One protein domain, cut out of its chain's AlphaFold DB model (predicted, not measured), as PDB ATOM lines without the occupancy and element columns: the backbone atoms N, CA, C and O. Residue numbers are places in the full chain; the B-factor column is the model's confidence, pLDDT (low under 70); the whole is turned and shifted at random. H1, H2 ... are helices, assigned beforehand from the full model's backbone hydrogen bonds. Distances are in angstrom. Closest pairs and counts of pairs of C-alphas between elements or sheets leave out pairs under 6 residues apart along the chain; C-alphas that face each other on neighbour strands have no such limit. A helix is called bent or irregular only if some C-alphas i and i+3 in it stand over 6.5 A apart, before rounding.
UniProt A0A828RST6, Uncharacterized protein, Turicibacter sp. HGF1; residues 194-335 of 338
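Overview. This is residues 194 to 335 of the 338 residues of an uncharacterized protein of Turicibacter sp. HGF1 (UniProt A0A828RST6). Two groups of helices stand side by side: a hairpin of H3 and H4 with H2 crossing it, and a loosely closed ring of H6, H9, H10 and H7, joined where the later part of H4 packs on H7. H1 lies at the edge of the first group, touching no helix, and the short H5 and H8 lie near the last residues of H4 and H7. The printed part has 142 residues, with ten named helices, H1 to H10 in order, and no named strand; the class is all helix. It is compact, with a radius of gyration of the C-alphas of 15.1 A and spans of 41 by 33 by 29 A.

Arrangement. H1, residues 194 to 202, and H2, residues 204 to 210, are close but not clearly touching, about perpendicular at 89 degrees. H2 touches H4, residues 229 to 246, about perpendicular at 79 degrees, with residues 234 to 242 of H4 alone; the closest C-alphas, of Ala 207 and Ala 238, are 5.8 A apart. H3, residues 218 to 227, forms a hairpin with H4, at a shallow tilt of 15 degrees; the closest C-alphas, of Ile 225 and Lys 232, are 5.5 A apart. H4 is the hub and has a kink of 34 degrees near residue 240. Its residues 240 to 244 alone touch H7, residues 284 to 296, the same way at 12 degrees, a shallow tilt; the closest C-alphas, of Ile 243 and Tyr 290, are 5.6 A apart. H5, residues 249 to 253, and H8, residues 299 to 305, are close but not clearly touching, with the C-alphas of Thr 249 and Thr 299 closest at 5.7 A. H6, residues 263 to 278, touches H9, residues 311 to 319, with its residues 263 to 270 alone; the closest C-alphas, of Ile 263 and Ala 313, are 4.2 A apart. H9 and H10, residues 325 to 335, form a hairpin at a shallow tilt of 16 degrees, closest at Val 318 and Leu 328, 6.5 A between C-alphas. In H4, 10 of 14 O i to N i+4 pairs are within hydrogen-bond range; in the other nine helices every such pair is.

Along the chain. H1 begins at C-alpha 194, (5.514, -7.893, -9.879). H4 is 24.5 A from first to last C-alpha and irregular: C-alphas 230 and 233 are 7.3 A apart. H6 is 22.4 A long and H7 18.4 A. H10 ends at C-alpha 335, (32.574, 10.248, -27.390).

Size, cuts and confidence. The C-alphas farthest apart, of Ser 230 and Lys 305, are 43.2 A apart. The printed part has no cut and no long link. The mean pLDDT of the printed part is 83.3; 22 residues are under 70, among them 194 to 205.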
ATOM      1  N   GLU A 194       6.264  -8.076 -11.128       45.69
ATOM      2  CA  GLU A 194       5.514  -7.893  -9.879       45.69
ATOM      3  C   GLU A 194       5.539  -6.425  -9.424       45.69
ATOM      4  O   GLU A 194       4.506  -5.890  -9.012       45.69
ATOM      5  N   THR A 195       6.673  -5.743  -9.615       46.25
ATOM      6  CA  THR A 195       6.795  -4.294  -9.401       46.25
ATOM      7  C   THR A 195       5.867  -3.527 -10.355       46.25
ATOM      8  O   THR A 195       5.118  -2.657  -9.909       46.25
ATOM      9  N   LEU A 196       5.854  -3.880 -11.647       46.22
ATOM     10  CA  LEU A 196       5.031  -3.229 -12.676       46.22
ATOM     11  C   LEU A 196       3.539  -3.403 -12.411       46.22
ATOM     12  O   LEU A 196       2.759  -2.463 -12.536       46.22
ATOM     13  N   THR A 197       3.141  -4.595 -11.973       44.84
ATOM     14  CA  THR A 197       1.752  -4.901 -11.620       44.84
ATOM     15  C   THR A 197       1.308  -4.133 -10.374       44.84
ATOM     16  O   THR A 197       0.184  -3.634 -10.334       44.84
ATOM     17  N   GLN A 198       2.177  -3.993  -9.366       48.81
ATOM     18  CA  GLN A 198       1.888  -3.189  -8.174       48.81
ATOM     19  C   GLN A 198       1.766  -1.699  -8.496       48.81
ATOM     20  O   GLN A 198       0.909  -1.021  -7.932       48.81
ATOM     21  N   VAL A 199       2.551  -1.176  -9.436       48.12
ATOM     22  CA  VAL A 199       2.470   0.240  -9.813       48.12
ATOM     23  C   VAL A 199       1.336   0.529 -10.782       48.12
ATOM     24  O   VAL A 199       0.612   1.495 -10.567       48.12
ATOM     25  N   LEU A 200       1.046  -0.357 -11.733       50.03
ATOM     26  CA  LEU A 200      -0.205  -0.300 -12.492       50.03
ATOM     27  C   LEU A 200      -1.437  -0.474 -11.597       50.03
ATOM     28  O   LEU A 200      -2.534  -0.145 -12.020       50.03
ATOM     29  N   GLN A 201      -1.305  -0.986 -10.371       51.16
ATOM     30  CA  GLN A 201      -2.374  -0.948  -9.367       51.16
ATOM     31  C   GLN A 201      -2.374   0.342  -8.534       51.16
ATOM     32  O   GLN A 201      -3.446   0.771  -8.117       51.16
ATOM     33  N   THR A 202      -1.212   0.961  -8.307       56.22
ATOM     34  CA  THR A 202      -1.049   2.128  -7.417       56.22
ATOM     35  C   THR A 202      -1.256   3.466  -8.137       56.22
ATOM     36  O   THR A 202      -1.873   4.363  -7.577       56.22
ATOM     37  N   TYR A 203      -0.808   3.582  -9.388       61.41
ATOM     38  CA  TYR A 203      -0.812   4.809 -10.200       61.41
ATOM     39  C   TYR A 203      -1.591   4.619 -11.512       61.41
ATOM     40  O   TYR A 203      -1.307   5.255 -12.522       61.41
ATOM     41  N   LYS A 204      -2.538   3.669 -11.515       64.62
ATOM     42  CA  LYS A 204      -3.205   3.128 -12.710       64.62
ATOM     43  C   LYS A 204      -3.745   4.204 -13.646       64.62
ATOM     44  O   LYS A 204      -3.509   4.139 -14.847       64.62
ATOM     45  N   GLU A 205      -4.489   5.165 -13.106       68.00
ATOM     46  CA  GLU A 205      -5.096   6.214 -13.921       68.00
ATOM     47  C   GLU A 205      -4.023   7.127 -14.517       68.00
ATOM     48  O   GLU A 205      -4.043   7.378 -15.713       68.00
ATOM     49  N   GLU A 206      -3.051   7.573 -13.726       72.25
ATOM     50  CA  GLU A 206      -1.957   8.442 -14.162       72.25
ATOM     51  C   GLU A 206      -1.069   7.778 -15.220       72.25
ATOM     52  O   GLU A 206      -0.837   8.362 -16.276       72.25
ATOM     53  N   ALA A 207      -0.611   6.550 -14.968       72.25
ATOM     54  CA  ALA A 207       0.303   5.834 -15.851       72.25
ATOM     55  C   ALA A 207      -0.333   5.543 -17.219       72.25
ATOM     56  O   ALA A 207       0.282   5.820 -18.243       72.25
ATOM     57  N   HIS A 208      -1.584   5.066 -17.261       69.75
ATOM     58  CA  HIS A 208      -2.284   4.813 -18.529       69.75
ATOM     59  C   HIS A 208      -2.581   6.084 -19.330       69.75
ATOM     60  O   HIS A 208      -2.793   6.013 -20.537       69.75
ATOM     61  N   LEU A 209      -2.648   7.235 -18.665       72.94
ATOM     62  CA  LEU A 209      -2.947   8.503 -19.314       72.94
ATOM     63  C   LEU A 209      -1.722   9.125 -19.984       72.94
ATOM     64  O   LEU A 209      -1.871   9.778 -21.016       72.94
ATOM     65  N   ILE A 210      -0.534   8.950 -19.400       79.00
ATOM     66  CA  ILE A 210       0.696   9.580 -19.898       79.00
ATOM     67  C   ILE A 210       1.575   8.623 -20.704       79.00
ATOM     68  O   ILE A 210       2.434   9.101 -21.433       79.00
ATOM     69  N   PHE A 211       1.381   7.308 -20.609       74.38
ATOM     70  CA  PHE A 211       2.223   6.311 -21.272       74.38
ATOM     71  C   PHE A 211       1.463   5.559 -22.366       74.38
ATOM     72  O   PHE A 211       0.418   4.964 -22.105       74.38
ATOM     73  N   ASP A 212       2.011   5.552 -23.582       64.56
ATOM     74  CA  ASP A 212       1.405   4.890 -24.749       64.56
ATOM     75  C   ASP A 212       1.957   3.484 -25.031       64.56
ATOM     76  O   ASP A 212       1.530   2.819 -25.973       64.56
ATOM     77  N   GLY A 213       2.903   3.031 -24.209       56.69
ATOM     78  CA  GLY A 213       3.565   1.742 -24.349       56.69
ATOM     79  C   GLY A 213       5.009   1.821 -24.844       56.69
ATOM     80  O   GLY A 213       5.761   0.872 -24.644       56.69
ATOM     81  N   THR A 214       5.424   2.949 -25.423       57.38
ATOM     82  CA  THR A 214       6.814   3.165 -25.863       57.38
ATOM     83  C   THR A 214       7.387   4.493 -25.387       57.38
ATOM     84  O   THR A 214       8.580   4.575 -25.105       57.38
ATOM     85  N   THR A 215       6.546   5.513 -25.217       68.62
ATOM     86  CA  THR A 215       6.945   6.845 -24.760       68.62
ATOM     87  C   THR A 215       6.002   7.385 -23.709       68.62
ATOM     88  O   THR A 215       4.832   7.002 -23.624       68.62
ATOM     89  N   VAL A 216       6.520   8.308 -22.900       78.06
ATOM     90  CA  VAL A 216       5.683   9.125 -22.029       78.06
ATOM     91  C   VAL A 216       5.398  10.458 -22.709       78.06
ATOM     92  O   VAL A 216       6.306  11.188 -23.101       78.06
ATOM     93  N   ASN A 217       4.121  10.803 -22.807       85.75
ATOM     94  CA  ASN A 217       3.657  12.057 -23.367       85.75
ATOM     95  C   ASN A 217       3.711  13.171 -22.308       85.75
ATOM     96  O   ASN A 217       2.746  13.431 -21.583       85.75
ATOM     97  N   LEU A 218       4.860  13.850 -22.238       88.81
ATOM     98  CA  LEU A 218       5.093  14.961 -21.307       88.81
ATOM     99  C   LEU A 218       4.124  16.131 -21.504       88.81
ATOM    100  O   LEU A 218       3.780  16.807 -20.538       88.81
ATOM    101  N   LYS A 219       3.620  16.332 -22.725       89.88
ATOM    102  CA  LYS A 219       2.611  17.354 -23.004       89.88
ATOM    103  C   LYS A 219       1.275  17.024 -22.338       89.88
ATOM    104  O   LYS A 219       0.666  17.889 -21.720       89.88
ATOM    105  N   VAL A 220       0.833  15.769 -22.410       88.75
ATOM    106  CA  VAL A 220      -0.386  15.320 -21.714       88.75
ATOM    107  C   VAL A 220      -0.221  15.454 -20.199       88.75
ATOM    108  O   VAL A 220      -1.132  15.923 -19.518       88.75
ATOM    109  N   MET A 221       0.951  15.095 -19.671       90.75
ATOM    110  CA  MET A 221       1.267  15.278 -18.255       90.75
ATOM    111  C   MET A 221       1.187  16.756 -17.844       90.75
ATOM    112  O   MET A 221       0.547  17.083 -16.845       90.75
ATOM    113  N   GLU A 222       1.781  17.654 -18.632       92.69
ATOM    114  CA  GLU A 222       1.713  19.100 -18.418       92.69
ATOM    115  C   GLU A 222       0.267  19.617 -18.436       92.69
ATOM    116  O   GLU A 222      -0.151  20.302 -17.502       92.69
ATOM    117  N   GLU A 223      -0.529  19.247 -19.442       92.38
ATOM    118  CA  GLU A 223      -1.945  19.628 -19.549       92.38
ATOM    119  C   GLU A 223      -2.755  19.168 -18.321       92.38
ATOM    120  O   GLU A 223      -3.626  19.892 -17.825       92.38
ATOM    121  N   MET A 224      -2.452  17.985 -17.780       90.00
ATOM    122  CA  MET A 224      -3.094  17.470 -16.568       90.00
ATOM    123  C   MET A 224      -2.684  18.234 -15.312       90.00
ATOM    124  O   MET A 224      -3.554  18.529 -14.493       90.00
ATOM    125  N   ILE A 225      -1.405  18.591 -15.176       92.06
ATOM    126  CA  ILE A 225      -0.909  19.413 -14.063       92.06
ATOM    127  C   ILE A 225      -1.527  20.813 -14.120       92.06
ATOM    128  O   ILE A 225      -1.938  21.347 -13.093       92.06
ATOM    129  N   GLN A 226      -1.647  21.403 -15.311       92.69
ATOM    130  CA  GLN A 226      -2.296  22.703 -15.488       92.69
ATOM    131  C   GLN A 226      -3.783  22.654 -15.110       92.69
ATOM    132  O   GLN A 226      -4.300  23.590 -14.498       92.69
ATOM    133  N   LYS A 227      -4.476  21.559 -15.451       93.31
ATOM    134  CA  LYS A 227      -5.892  21.358 -15.120       93.31
ATOM    135  C   LYS A 227      -6.119  21.080 -13.631       93.31
ATOM    136  O   LYS A 227      -7.100  21.567 -13.072       93.31
ATOM    137  N   ASP A 228      -5.249  20.289 -13.010       91.00
ATOM    138  CA  ASP A 228      -5.296  19.936 -11.593       91.00
ATOM    139  C   ASP A 228      -3.876  19.870 -10.995       91.00
ATOM    140  O   ASP A 228      -3.243  18.807 -10.986       91.00
ATOM    141  N   PRO A 229      -3.380  20.991 -10.433       92.00
ATOM    142  CA  PRO A 229      -2.032  21.062  -9.870       92.00
ATOM    143  C   PRO A 229      -1.775  20.085  -8.717       92.00
ATOM    144  O   PRO A 229      -0.620  19.782  -8.421       92.00
ATOM    145  N   SER A 230      -2.825  19.579  -8.055       90.81
ATOM    146  CA  SER A 230      -2.675  18.643  -6.935       90.81
ATOM    147  C   SER A 230      -2.162  17.265  -7.372       90.81
ATOM    148  O   SER A 230      -1.523  16.574  -6.580       90.81
ATOM    149  N   ARG A 231      -2.354  16.903  -8.650       87.44
ATOM    150  CA  ARG A 231      -1.878  15.642  -9.250       87.44
ATOM    151  C   ARG A 231      -0.407  15.672  -9.651       87.44
ATOM    152  O   ARG A 231       0.116  14.661 -10.104       87.44
ATOM    153  N   LYS A 232       0.282  16.808  -9.497       89.81
ATOM    154  CA  LYS A 232       1.680  16.962  -9.917       89.81
ATOM    155  C   LYS A 232       2.584  15.868  -9.358       89.81
ATOM    156  O   LYS A 232       3.284  15.222 -10.128       89.81
ATOM    157  N   ASN A 233       2.549  15.655  -8.044       90.38
ATOM    158  CA  ASN A 233       3.439  14.688  -7.406       90.38
ATOM    159  C   ASN A 233       3.119  13.261  -7.862       90.38
ATOM    160  O   ASN A 233       4.026  12.540  -8.238       90.38
ATOM    161  N   SER A 234       1.840  12.873  -7.933       87.69
ATOM    162  CA  SER A 234       1.473  11.525  -8.384       87.69
ATOM    163  C   SER A 234       1.811  11.273  -9.856       87.69
ATOM    164  O   SER A 234       2.209  10.166 -10.202       87.69
ATOM    165  N   LEU A 235       1.690  12.287 -10.720       88.75
ATOM    166  CA  LEU A 235       2.104  12.202 -12.121       88.75
ATOM    167  C   LEU A 235       3.633  12.108 -12.256       88.75
ATOM    168  O   LEU A 235       4.118  11.350 -13.091       88.75
ATOM    169  N   GLN A 236       4.393  12.855 -11.447       90.19
ATOM    170  CA  GLN A 236       5.859  12.782 -11.434       90.19
ATOM    171  C   GLN A 236       6.359  11.443 -10.894       90.19
ATOM    172  O   GLN A 236       7.218  10.834 -11.526       90.19
ATOM    173  N   ASP A 237       5.768  10.945  -9.808       86.81
ATOM    174  CA  ASP A 237       6.061   9.619  -9.262       86.81
ATOM    175  C   ASP A 237       5.768   8.524 -10.303       86.81
ATOM    176  O   ASP A 237       6.557   7.597 -10.490       86.81
ATOM    177  N   ALA A 238       4.648   8.647 -11.029       83.44
ATOM    178  CA  ALA A 238       4.307   7.730 -12.112       83.44
ATOM    179  C   ALA A 238       5.335   7.787 -13.254       83.44
ATOM    180  O   ALA A 238       5.746   6.740 -13.749       83.44
ATOM    181  N   TYR A 239       5.784   8.982 -13.655       87.94
ATOM    182  CA  TYR A 239       6.836   9.138 -14.663       87.94
ATOM    183  C   TYR A 239       8.155   8.496 -14.216       87.94
ATOM    184  O   TYR A 239       8.738   7.714 -14.963       87.94
ATOM    185  N   GLU A 240       8.624   8.808 -13.004       86.69
ATOM    186  CA  GLU A 240       9.883   8.283 -12.465       86.69
ATOM    187  C   GLU A 240       9.860   6.756 -12.415       86.69
ATOM    188  O   GLU A 240      10.818   6.091 -12.805       86.69
ATOM    189  N   TYR A 241       8.719   6.187 -12.038       76.94
ATOM    190  CA  TYR A 241       8.536   4.750 -12.062       76.94
ATOM    191  C   TYR A 241       8.628   4.138 -13.470       76.94
ATOM    192  O   TYR A 241       9.106   3.014 -13.632       76.94
ATOM    193  N   LEU A 242       8.159   4.852 -14.495       77.38
ATOM    194  CA  LEU A 242       8.163   4.364 -15.874       77.38
ATOM    195  C   LEU A 242       9.558   4.396 -16.519       77.38
ATOM    196  O   LEU A 242       9.756   3.714 -17.525       77.38
ATOM    197  N   ILE A 243      10.529   5.117 -15.939       86.56
ATOM    198  CA  ILE A 243      11.887   5.298 -16.486       86.56
ATOM    199  C   ILE A 243      12.538   3.989 -16.965       86.56
ATOM    200  O   ILE A 243      12.973   3.961 -18.117       86.56
ATOM    201  N   PRO A 244      12.583   2.891 -16.184       73.50
ATOM    202  CA  PRO A 244      13.220   1.651 -16.630       73.50
ATOM    203  C   PRO A 244      12.581   1.030 -17.876       73.50
ATOM    204  O   PRO A 244      13.260   0.338 -18.630       73.50
ATOM    205  N   TYR A 245      11.296   1.302 -18.117       67.31
ATOM    206  CA  TYR A 245      10.544   0.780 -19.258       67.31
ATOM    207  C   TYR A 245      10.724   1.646 -20.511       67.31
ATOM    208  O   TYR A 245      10.754   1.122 -21.622       67.31
ATOM    209  N   ILE A 246      10.909   2.961 -20.338       74.69
ATOM    210  CA  ILE A 246      11.158   3.899 -21.447       74.69
ATOM    211  C   ILE A 246      12.642   4.094 -21.775       74.69
ATOM    212  O   ILE A 246      12.976   4.599 -22.846       74.69
ATOM    213  N   ALA A 247      13.554   3.670 -20.895       81.31
ATOM    214  CA  ALA A 247      15.005   3.710 -21.099       81.31
ATOM    215  C   ALA A 247      15.520   2.549 -21.984       81.31
ATOM    216  O   ALA A 247      16.570   1.950 -21.725       81.31
ATOM    217  N   THR A 248      14.779   2.234 -23.047       73.75
ATOM    218  CA  THR A 248      15.119   1.233 -24.069       73.75
ATOM    219  C   THR A 248      15.481   1.919 -25.388       73.75
ATOM    220  O   THR A 248      15.191   3.098 -25.578       73.75
ATOM    221  N   THR A 249      16.089   1.194 -26.333       69.88
ATOM    222  CA  THR A 249      16.397   1.729 -27.673       69.88
ATOM    223  C   THR A 249      15.155   2.302 -28.357       69.88
ATOM    224  O   THR A 249      15.188   3.421 -28.857       69.88
ATOM    225  N   SER A 250      14.045   1.561 -28.335       69.69
ATOM    226  CA  SER A 250      12.800   1.992 -28.977       69.69
ATOM    227  C   SER A 250      12.161   3.178 -28.255       69.69
ATOM    228  O   SER A 250      11.744   4.127 -28.913       69.69
ATOM    229  N   GLY A 251      12.130   3.158 -26.918       75.69
ATOM    230  CA  GLY A 251      11.561   4.259 -26.138       75.69
ATOM    231  C   GLY A 251      12.365   5.552 -26.259       75.69
ATOM    232  O   GLY A 251      11.790   6.630 -26.386       75.69
ATOM    233  N   TYR A 252      13.698   5.455 -26.318       82.56
ATOM    234  CA  TYR A 252      14.555   6.611 -26.570       82.56
ATOM    235  C   TYR A 252      14.338   7.187 -27.973       82.56
ATOM    236  O   TYR A 252      14.130   8.392 -28.111       82.56
ATOM    237  N   LEU A 253      14.342   6.334 -29.006       80.75
ATOM    238  CA  LEU A 253      14.182   6.761 -30.400       80.75
ATOM    239  C   LEU A 253      12.809   7.360 -30.698       80.75
ATOM    240  O   LEU A 253      12.708   8.216 -31.568       80.75
ATOM    241  N   ALA A 254      11.772   6.967 -29.967       81.94
ATOM    242  CA  ALA A 254      10.430   7.487 -30.181       81.94
ATOM    243  C   ALA A 254      10.260   8.967 -29.763       81.94
ATOM    244  O   ALA A 254       9.287   9.604 -30.161       81.94
ATOM    245  N   ASN A 255      11.243   9.560 -29.069       82.81
ATOM    246  CA  ASN A 255      11.325  11.016 -28.881       82.81
ATOM    247  C   ASN A 255      11.816  11.772 -30.132       82.81
ATOM    248  O   ASN A 255      11.828  13.003 -30.134       82.81
ATOM    249  N   PHE A 256      12.241  11.066 -31.185       85.81
ATOM    250  CA  PHE A 256      12.862  11.641 -32.375       85.81
ATOM    251  C   PHE A 256      12.102  11.233 -33.641       85.81
ATOM    252  O   PHE A 256      11.619  10.114 -33.786       85.81
ATOM    253  N   SER A 257      11.990  12.158 -34.593       71.69
ATOM    254  CA  SER A 257      11.133  11.984 -35.776       71.69
ATOM    255  C   SER A 257      11.696  11.012 -36.820       71.69
ATOM    256  O   SER A 257      10.976  10.613 -37.730       71.69
ATOM    257  N   ASN A 258      12.973  10.642 -36.703       67.94
ATOM    258  CA  ASN A 258      13.675   9.717 -37.584       67.94
ATOM    259  C   ASN A 258      14.590   8.825 -36.736       67.94
ATOM    260  O   ASN A 258      15.188   9.300 -35.775       67.94
ATOM    261  N   ASN A 259      14.782   7.561 -37.133       67.94
ATOM    262  CA  ASN A 259      15.689   6.599 -36.474       67.94
ATOM    263  C   ASN A 259      17.188   6.969 -36.600       67.94
ATOM    264  O   ASN A 259      18.046   6.092 -36.583       67.94
ATOM    265  N   LYS A 260      17.503   8.250 -36.808       83.31
ATOM    266  CA  LYS A 260      18.830   8.856 -36.760       83.31
ATOM    267  C   LYS A 260      18.716  10.173 -36.006       83.31
ATOM    268  O   LYS A 260      17.850  10.987 -36.320       83.31
ATOM    269  N   ILE A 261      19.607  10.377 -35.047       90.50
ATOM    270  CA  ILE A 261      19.623  11.536 -34.164       90.50
ATOM    271  C   ILE A 261      20.824  12.395 -34.550       90.50
ATOM    272  O   ILE A 261      21.968  12.082 -34.219       90.50
ATOM    273  N   GLY A 262      20.542  13.462 -35.295       90.88
ATOM    274  CA  GLY A 262      21.505  14.496 -35.633       90.88
ATOM    275  C   GLY A 262      21.479  15.660 -34.644       90.88
ATOM    276  O   GLY A 262      20.694  15.714 -33.692       90.88
ATOM    277  N   ILE A 263      22.355  16.637 -34.887       93.38
ATOM    278  CA  ILE A 263      22.492  17.826 -34.037       93.38
ATOM    279  C   ILE A 263      21.199  18.645 -33.941       93.38
ATOM    280  O   ILE A 263      20.917  19.222 -32.892       93.38
ATOM    281  N   ASN A 264      20.416  18.719 -35.019       93.31
ATOM    282  CA  ASN A 264      19.194  19.522 -35.040       93.31
ATOM    283  C   ASN A 264      18.098  18.853 -34.209       93.31
ATOM    284  O   ASN A 264      17.487  19.509 -33.370       93.31
ATOM    285  N   GLU A 265      17.925  17.543 -34.387       93.25
ATOM    286  CA  GLU A 265      16.972  16.719 -33.650       93.25
ATOM    287  C   GLU A 265      17.288  16.728 -32.147       93.25
ATOM    288  O   GLU A 265      16.399  16.920 -31.319       93.25
ATOM    289  N   MET A 266      18.569  16.605 -31.782       94.19
ATOM    290  CA  MET A 266      18.990  16.698 -30.383       94.19
ATOM    291  C   MET A 266      18.727  18.086 -29.787       94.19
ATOM    292  O   MET A 266      18.234  18.196 -28.667       94.19
ATOM    293  N   LYS A 267      19.032  19.165 -30.520       94.25
ATOM    294  CA  LYS A 267      18.776  20.534 -30.041       94.25
ATOM    295  C   LYS A 267      17.293  20.793 -29.807       94.25
ATOM    296  O   LYS A 267      16.950  21.433 -28.817       94.25
ATOM    297  N   GLU A 268      16.431  20.295 -30.686       93.88
ATOM    298  CA  GLU A 268      14.982  20.386 -30.518       93.88
ATOM    299  C   GLU A 268      14.514  19.624 -29.272       93.88
ATOM    300  O   GLU A 268      13.820  20.189 -28.427       93.88
ATOM    301  N   TYR A 269      14.972  18.381 -29.093       93.19
ATOM    302  CA  TYR A 269      14.678  17.583 -27.901       93.19
ATOM    303  C   TYR A 269      15.097  18.292 -26.600       93.19
ATOM    304  O   TYR A 269      14.327  18.353 -25.635       93.19
ATOM    305  N   LEU A 270      16.297  18.880 -26.571       95.06
ATOM    306  CA  LEU A 270      16.807  19.616 -25.413       95.06
ATOM    307  C   LEU A 270      16.026  20.910 -25.153       95.06
ATOM    308  O   LEU A 270      15.770  21.236 -23.994       95.06
ATOM    309  N   ALA A 271      15.617  21.628 -26.202       95.00
ATOM    310  CA  ALA A 271      14.792  22.827 -26.069       95.00
ATOM    311  C   ALA A 271      13.421  22.502 -25.456       95.00
ATOM    312  O   ALA A 271      13.011  23.158 -24.498       95.00
ATOM    313  N   ASN A 272      12.765  21.441 -25.935       93.31
ATOM    314  CA  ASN A 272      11.496  20.968 -25.376       93.31
ATOM    315  C   ASN A 272      11.670  20.512 -23.916       93.31
ATOM    316  O   ASN A 272      10.873  20.850 -23.045       93.31
ATOM    317  N   THR A 273      12.759  19.799 -23.616       94.00
ATOM    318  CA  THR A 273      13.086  19.379 -22.243       94.00
ATOM    319  C   THR A 273      13.263  20.578 -21.309       94.00
ATOM    320  O   THR A 273      12.752  20.569 -20.189       94.00
ATOM    321  N   GLN A 274      13.956  21.630 -21.756       95.81
ATOM    322  CA  GLN A 274      14.139  22.850 -20.970       95.81
ATOM    323  C   GLN A 274      12.800  23.513 -20.627       95.81
ATOM    324  O   GLN A 274      12.635  24.010 -19.512       95.81
ATOM    325  N   GLU A 275      11.849  23.519 -21.562       95.31
ATOM    326  CA  GLU A 275      10.495  24.023 -21.320       95.31
ATOM    327  C   GLU A 275       9.789  23.210 -20.227       95.31
ATOM    328  O   GLU A 275       9.309  23.788 -19.251       95.31
ATOM    329  N   TYR A 276       9.835  21.876 -20.298       94.81
ATOM    330  CA  TYR A 276       9.242  21.008 -19.273       94.81
ATOM    331  C   TYR A 276       9.901  21.142 -17.894       94.81
ATOM    332  O   TYR A 276       9.210  21.049 -16.877       94.81
ATOM    333  N   LEU A 277      11.211  21.396 -17.833       94.31
ATOM    334  CA  LEU A 277      11.912  21.695 -16.580       94.31
ATOM    335  C   LEU A 277      11.468  23.046 -16.002       94.31
ATOM    336  O   LEU A 277      11.185  23.148 -14.806       94.31
ATOM    337  N   ASN A 278      11.354  24.077 -16.844       94.69
ATOM    338  CA  ASN A 278      10.913  25.412 -16.429       94.69
ATOM    339  C   ASN A 278       9.465  25.405 -15.924       94.69
ATOM    340  O   ASN A 278       9.163  26.028 -14.903       94.69
ATOM    341  N   ASN A 279       8.593  24.653 -16.597       93.25
ATOM    342  CA  ASN A 279       7.189  24.479 -16.220       93.25
ATOM    343  C   ASN A 279       7.018  23.501 -15.046       93.25
ATOM    344  O   ASN A 279       5.910  23.303 -14.550       93.25
ATOM    345  N   GLN A 280       8.124  22.929 -14.552       91.62
ATOM    346  CA  GLN A 280       8.167  21.938 -13.483       91.62
ATOM    347  C   GLN A 280       7.300  20.705 -13.767       91.62
ATOM    348  O   GLN A 280       6.783  20.093 -12.830       91.62
ATOM    349  N   THR A 281       7.138  20.345 -15.039       93.56
ATOM    350  CA  THR A 281       6.480  19.106 -15.465       93.56
ATOM    351  C   THR A 281       7.322  17.912 -15.027       93.56
ATOM    352  O   THR A 281       6.806  17.004 -14.384       93.56
ATOM    353  N   ILE A 282       8.636  17.971 -15.250       94.19
ATOM    354  CA  ILE A 282       9.628  17.028 -14.708       94.19
ATOM    355  C   ILE A 282      10.702  17.785 -13.924       94.19
ATOM    356  O   ILE A 282      10.856  18.999 -14.080       94.19
ATOM    357  N   THR A 283      11.447  17.079 -13.076       95.00
ATOM    358  CA  THR A 283      12.606  17.636 -12.367       95.00
ATOM    359  C   THR A 283      13.914  17.279 -13.073       95.00
ATOM    360  O   THR A 283      13.968  16.369 -13.908       95.00
ATOM    361  N   LEU A 284      14.991  17.989 -12.727       94.56
ATOM    362  CA  LEU A 284      16.321  17.688 -13.255       94.56
ATOM    363  C   LEU A 284      16.823  16.324 -12.757       94.56
ATOM    364  O   LEU A 284      17.537  15.624 -13.472       94.56
ATOM    365  N   GLU A 285      16.429  15.932 -11.545       95.06
ATOM    366  CA  GLU A 285      16.716  14.626 -10.957       95.06
ATOM    367  C   GLU A 285      16.059  13.502 -11.761       95.06
ATOM    368  O   GLU A 285      16.736  12.544 -12.128       95.06
ATOM    369  N   ILE A 286      14.780  13.658 -12.115       93.62
ATOM    370  CA  ILE A 286      14.043  12.709 -12.960       93.62
ATOM    371  C   ILE A 286      14.699  12.596 -14.342       93.62
ATOM    372  O   ILE A 286      14.922  11.490 -14.838       93.62
ATOM    373  N   PHE A 287      15.074  13.728 -14.951       94.88
ATOM    374  CA  PHE A 287      15.815  13.721 -16.214       94.88
ATOM    375  C   PHE A 287      17.138  12.951 -16.084       94.88
ATOM    376  O   PHE A 287      17.464  12.123 -16.928       94.88
ATOM    377  N   ASN A 288      17.893  13.165 -15.006       96.06
ATOM    378  CA  ASN A 288      19.151  12.454 -14.785       96.06
ATOM    379  C   ASN A 288      18.967  10.958 -14.518       96.06
ATOM    380  O   ASN A 288      19.786  10.170 -14.991       96.06
ATOM    381  N   SER A 289      17.907  10.566 -13.814       92.81
ATOM    382  CA  SER A 289      17.564   9.160 -13.590       92.81
ATOM    383  C   SER A 289      17.296   8.436 -14.915       92.81
ATOM    384  O   SER A 289      17.800   7.334 -15.134       92.81
ATOM    385  N   TYR A 290      16.617   9.096 -15.859       92.75
ATOM    386  CA  TYR A 290      16.393   8.543 -17.197       92.75
ATOM    387  C   TYR A 290      17.706   8.215 -17.922       92.75
ATOM    388  O   TYR A 290      17.884   7.114 -18.447       92.75
ATOM    389  N   TYR A 291      18.661   9.145 -17.900       93.69
ATOM    390  CA  TYR A 291      19.970   8.948 -18.529       93.69
ATOM    391  C   TYR A 291      20.842   7.932 -17.789       93.69
ATOM    392  O   TYR A 291      21.578   7.178 -18.427       93.69
ATOM    393  N   GLU A 292      20.747   7.871 -16.462       91.62
ATOM    394  CA  GLU A 292      21.431   6.856 -15.662       91.62
ATOM    395  C   GLU A 292      20.975   5.443 -16.056       91.62
ATOM    396  O   GLU A 292      21.809   4.559 -16.280       91.62
ATOM    397  N   GLU A 293      19.666   5.243 -16.214       86.50
ATOM    398  CA  GLU A 293      19.102   3.947 -16.583       86.50
ATOM    399  C   GLU A 293      19.425   3.577 -18.043       86.50
ATOM    400  O   GLU A 293      19.812   2.438 -18.309       86.50
ATOM    401  N   LEU A 294      19.407   4.538 -18.983       85.50
ATOM    402  CA  LEU A 294      19.862   4.320 -20.370       85.50
ATOM    403  C   LEU A 294      21.309   3.806 -20.435       85.50
ATOM    404  O   LEU A 294      21.635   2.918 -21.229       85.50
ATOM    405  N   ILE A 295      22.187   4.362 -19.601       85.62
ATOM    406  CA  ILE A 295      23.589   3.951 -19.505       85.62
ATOM    407  C   ILE A 295      23.702   2.555 -18.886       85.62
ATOM    408  O   ILE A 295      24.444   1.707 -19.389       85.62
ATOM    409  N   LYS A 296      22.974   2.298 -17.796       80.69
ATOM    410  CA  LYS A 296      22.963   1.001 -17.105       80.69
ATOM    411  C   LYS A 296      22.487  -0.129 -18.022       80.69
ATOM    412  O   LYS A 296      23.087  -1.204 -18.011       80.69
ATOM    413  N   ASN A 297      21.503   0.151 -18.875       73.19
ATOM    414  CA  ASN A 297      20.959  -0.783 -19.864       73.19
ATOM    415  C   ASN A 297      21.810  -0.901 -21.143       73.19
ATOM    416  O   ASN A 297      21.455  -1.652 -22.049       73.19
ATOM    417  N   LYS A 298      22.943  -0.186 -21.238       76.62
ATOM    418  CA  LYS A 298      23.807  -0.111 -22.434       76.62
ATOM    419  C   LYS A 298      23.095   0.399 -23.697       76.62
ATOM    420  O   LYS A 298      23.590   0.193 -24.805       76.62
ATOM    421  N   THR A 299      21.964   1.088 -23.550       80.06
ATOM    422  CA  THR A 299      21.204   1.657 -24.671       80.06
ATOM    423  C   THR A 299      22.060   2.667 -25.441       80.06
ATOM    424  O   THR A 299      22.124   2.605 -26.666       80.06
ATOM    425  N   TYR A 300      22.788   3.534 -24.724       82.94
ATOM    426  CA  TYR A 300      23.709   4.503 -25.330       82.94
ATOM    427  C   TYR A 300      24.848   3.844 -26.112       82.94
ATOM    428  O   TYR A 300      25.051   4.182 -27.271       82.94
ATOM    429  N   ASP A 301      25.548   2.877 -25.512       79.69
ATOM    430  CA  ASP A 301      26.655   2.154 -26.164       79.69
ATOM    431  C   ASP A 301      26.223   1.547 -27.510       79.69
ATOM    432  O   ASP A 301      26.927   1.669 -28.509       79.69
ATOM    433  N   ARG A 302      25.028   0.947 -27.551       75.75
ATOM    434  CA  ARG A 302      24.455   0.352 -28.765       75.75
ATOM    435  C   ARG A 302      24.144   1.404 -29.831       75.75
ATOM    436  O   ARG A 302      24.613   1.295 -30.955       75.75
ATOM    437  N   LEU A 303      23.406   2.451 -29.460       81.56
ATOM    438  CA  LEU A 303      22.993   3.516 -30.379       81.56
ATOM    439  C   LEU A 303      24.172   4.305 -30.971       81.56
ATOM    440  O   LEU A 303      24.073   4.789 -32.097       81.56
ATOM    441  N   VAL A 304      25.271   4.434 -30.224       84.62
ATOM    442  CA  VAL A 304      26.514   5.045 -30.716       84.62
ATOM    443  C   VAL A 304      27.220   4.111 -31.700       84.62
ATOM    444  O   VAL A 304      27.528   4.531 -32.811       84.62
ATOM    445  N   LYS A 305      27.414   2.832 -31.344       82.06
ATOM    446  CA  LYS A 305      28.047   1.831 -32.229       82.06
ATOM    447  C   LYS A 305      27.320   1.647 -33.557       82.06
ATOM    448  O   LYS A 305      27.968   1.430 -34.574       82.06
ATOM    449  N   ASP A 306      25.995   1.738 -33.537       80.38
ATOM    450  CA  ASP A 306      25.153   1.591 -34.725       80.38
ATOM    451  C   ASP A 306      25.053   2.891 -35.555       80.38
ATOM    452  O   ASP A 306      24.262   2.960 -36.497       80.38
ATOM    453  N   GLU A 307      25.819   3.935 -35.202       85.00
ATOM    454  CA  GLU A 307      25.804   5.266 -35.836       85.00
ATOM    455  C   GLU A 307      24.394   5.889 -35.903       85.00
ATOM    456  O   GLU A 307      24.044   6.641 -36.823       85.00
ATOM    457  N   VAL A 308      23.544   5.555 -34.927       88.44
ATOM    458  CA  VAL A 308      22.188   6.100 -34.818       88.44
ATOM    459  C   VAL A 308      22.237   7.502 -34.225       88.44
ATOM    460  O   VAL A 308      21.531   8.388 -34.706       88.44
ATOM    461  N   ILE A 309      23.076   7.714 -33.209       90.25
ATOM    462  CA  ILE A 309      23.377   9.038 -32.654       90.25
ATOM    463  C   ILE A 309      24.734   9.469 -33.197       90.25
ATOM    464  O   ILE A 309      25.701   8.726 -33.062       90.25
ATOM    465  N   ASN A 310      24.815  10.662 -33.786       89.94
ATOM    466  CA  ASN A 310      26.095  11.196 -34.251       89.94
ATOM    467  C   ASN A 310      26.848  11.981 -33.155       89.94
ATOM    468  O   ASN A 310      26.258  12.438 -32.171       89.94
ATOM    469  N   ASP A 311      28.153  12.183 -33.351       89.88
ATOM    470  CA  ASP A 311      29.023  12.852 -32.368       89.88
ATOM    471  C   ASP A 311      28.605  14.293 -32.072       89.88
ATOM    472  O   ASP A 311      28.679  14.757 -30.931       89.88
ATOM    473  N   ASP A 312      28.105  15.003 -33.085       91.94
ATOM    474  CA  ASP A 312      27.601  16.367 -32.931       91.94
ATOM    475  C   ASP A 312      26.370  16.417 -32.006       91.94
ATOM    476  O   ASP A 312      26.225  17.342 -31.203       91.94
ATOM    477  N   ALA A 313      25.482  15.419 -32.079       92.69
ATOM    478  CA  ALA A 313      24.335  15.287 -31.185       92.69
ATOM    479  C   ALA A 313      24.774  14.943 -29.757       92.69
ATOM    480  O   ALA A 313      24.282  15.551 -28.804       92.69
ATOM    481  N   LEU A 314      25.730  14.023 -29.584       91.38
ATOM    482  CA  LEU A 314      26.291  13.716 -28.261       91.38
ATOM    483  C   LEU A 314      26.958  14.945 -27.636       91.38
ATOM    484  O   LEU A 314      26.772  15.219 -26.450       91.38
ATOM    485  N   THR A 315      27.681  15.720 -28.442       92.19
ATOM    486  CA  THR A 315      28.310  16.973 -28.012       92.19
ATOM    487  C   THR A 315      27.257  17.987 -27.572       92.19
ATOM    488  O   THR A 315      27.367  18.541 -26.481       92.19
ATOM    489  N   ALA A 316      26.179  18.165 -28.344       93.94
ATOM    490  CA  ALA A 316      25.080  19.058 -27.971       93.94
ATOM    491  C   ALA A 316      24.408  18.653 -26.644       93.94
ATOM    492  O   ALA A 316      24.097  19.512 -25.818       93.94
ATOM    493  N   LEU A 317      24.221  17.351 -26.405       94.00
ATOM    494  CA  LEU A 317      23.713  16.833 -25.133       94.00
ATOM    495  C   LEU A 317      24.666  17.141 -23.969       94.00
ATOM    496  O   LEU A 317      24.223  17.588 -22.912       94.00
ATOM    497  N   VAL A 318      25.967  16.930 -24.157       92.06
ATOM    498  CA  VAL A 318      27.001  17.234 -23.157       92.06
ATOM    499  C   VAL A 318      27.043  18.728 -22.823       92.06
ATOM    500  O   VAL A 318      27.191  19.093 -21.657       92.06
ATOM    501  N   GLU A 319      26.882  19.590 -23.824       92.75
ATOM    502  CA  GLU A 319      26.899  21.049 -23.672       92.75
ATOM    503  C   GLU A 319      25.589  21.631 -23.113       92.75
ATOM    504  O   GLU A 319      25.575  22.786 -22.693       92.75
ATOM    505  N   SER A 320      24.509  20.842 -23.043       92.38
ATOM    506  CA  SER A 320      23.209  21.284 -22.505       92.38
ATOM    507  C   SER A 320      23.261  21.728 -21.039       92.38
ATOM    508  O   SER A 320      22.455  22.549 -20.609       92.38
ATOM    509  N   GLY A 321      24.194  21.173 -20.257       91.06
ATOM    510  CA  GLY A 321      24.298  21.417 -18.818       91.06
ATOM    511  C   GLY A 321      23.252  20.691 -17.960       91.06
ATOM    512  O   GLY A 321      23.190  20.949 -16.761       91.06
ATOM    513  N   PHE A 322      22.445  19.784 -18.526       92.44
ATOM    514  CA  PHE A 322      21.407  19.061 -17.769       92.44
ATOM    515  C   PHE A 322      21.910  17.800 -17.063       92.44
ATOM    516  O   PHE A 322      21.296  17.330 -16.105       92.44
ATOM    517  N   LEU A 323      23.017  17.229 -17.535       93.38
ATOM    518  CA  LEU A 323      23.557  15.984 -17.001       93.38
ATOM    519  C   LEU A 323      24.394  16.239 -15.746       93.38
ATOM    520  O   LEU A 323      25.250  17.122 -15.721       93.38
ATOM    521  N   ASN A 324      24.193  15.409 -14.727       93.00
ATOM    522  CA  ASN A 324      25.046  15.359 -13.550       93.00
ATOM    523  C   ASN A 324      26.451  14.841 -13.910       93.00
ATOM    524  O   ASN A 324      26.653  14.202 -14.946       93.00
ATOM    525  N   ASP A 325      27.421  15.064 -13.021       92.50
ATOM    526  CA  ASP A 325      28.827  14.702 -13.257       92.50
ATOM    527  C   ASP A 325      29.026  13.219 -13.608       92.50
ATOM    528  O   ASP A 325      29.909  12.871 -14.395       92.50
ATOM    529  N   THR A 326      28.196  12.334 -13.046       91.88
ATOM    530  CA  THR A 326      28.296  10.883 -13.253       91.88
ATOM    531  C   THR A 326      27.872  10.492 -14.667       91.88
ATOM    532  O   THR A 326      28.627   9.816 -15.371       91.88
ATOM    533  N   ASN A 327      26.693  10.940 -15.099       92.38
ATOM    534  CA  ASN A 327      26.162  10.686 -16.437       92.38
ATOM    535  C   ASN A 327      27.023  11.375 -17.498       92.38
ATOM    536  O   ASN A 327      27.389  10.758 -18.497       92.38
ATOM    537  N   LEU A 328      27.432  12.620 -17.233       92.50
ATOM    538  CA  LEU A 328      28.326  13.399 -18.084       92.50
ATOM    539  C   LEU A 328      29.645  12.666 -18.346       92.50
ATOM    540  O   LEU A 328      30.086  12.576 -19.490       92.50
ATOM    541  N   LYS A 329      30.283  12.142 -17.292       91.31
ATOM    542  CA  LYS A 329      31.547  11.414 -17.418       91.31
ATOM    543  C   LYS A 329      31.390  10.183 -18.311       91.31
ATOM    544  O   LYS A 329      32.186  10.006 -19.226       91.31
ATOM    545  N   LYS A 330      30.360   9.368 -18.074       88.81
ATOM    546  CA  LYS A 330      30.128   8.145 -18.852       88.81
ATOM    547  C   LYS A 330      29.784   8.432 -20.313       88.81
ATOM    548  O   LYS A 330      30.274   7.743 -21.194       88.81
ATOM    549  N   ILE A 331      28.999   9.475 -20.588       87.75
ATOM    550  CA  ILE A 331      28.676   9.856 -21.970       87.75
ATOM    551  C   ILE A 331      29.917  10.378 -22.705       87.75
ATOM    552  O   ILE A 331      30.136  10.025 -23.859       87.75
ATOM    553  N   LYS A 332      30.788  11.132 -22.025       87.31
ATOM    554  CA  LYS A 332      32.082  11.553 -22.589       87.31
ATOM    555  C   LYS A 332      33.015  10.384 -22.899       87.31
ATOM    556  O   LYS A 332      33.765  10.469 -23.864       87.31
ATOM    557  N   GLU A 333      32.974   9.308 -22.114       86.25
ATOM    558  CA  GLU A 333      33.732   8.086 -22.413       86.25
ATOM    559  C   GLU A 333      33.275   7.445 -23.735       86.25
ATOM    560  O   GLU A 333      34.118   6.904 -24.441       86.25
ATOM    561  N   TYR A 334      31.996   7.564 -24.117       82.31
ATOM    562  CA  TYR A 334      31.513   7.096 -25.424       82.31
ATOM    563  C   TYR A 334      31.961   7.984 -26.590       82.31
ATOM    564  O   TYR A 334      32.260   7.460 -27.653       82.31
ATOM    565  N   ILE A 335      32.061   9.302 -26.380       74.44
ATOM    566  CA  ILE A 335      32.574  10.248 -27.390       74.44
ATOM    567  C   ILE A 335      34.079  10.039 -27.632       74.44
ATOM    568  O   ILE A 335      34.571  10.219 -28.737       74.44
TER     569      ILE A 335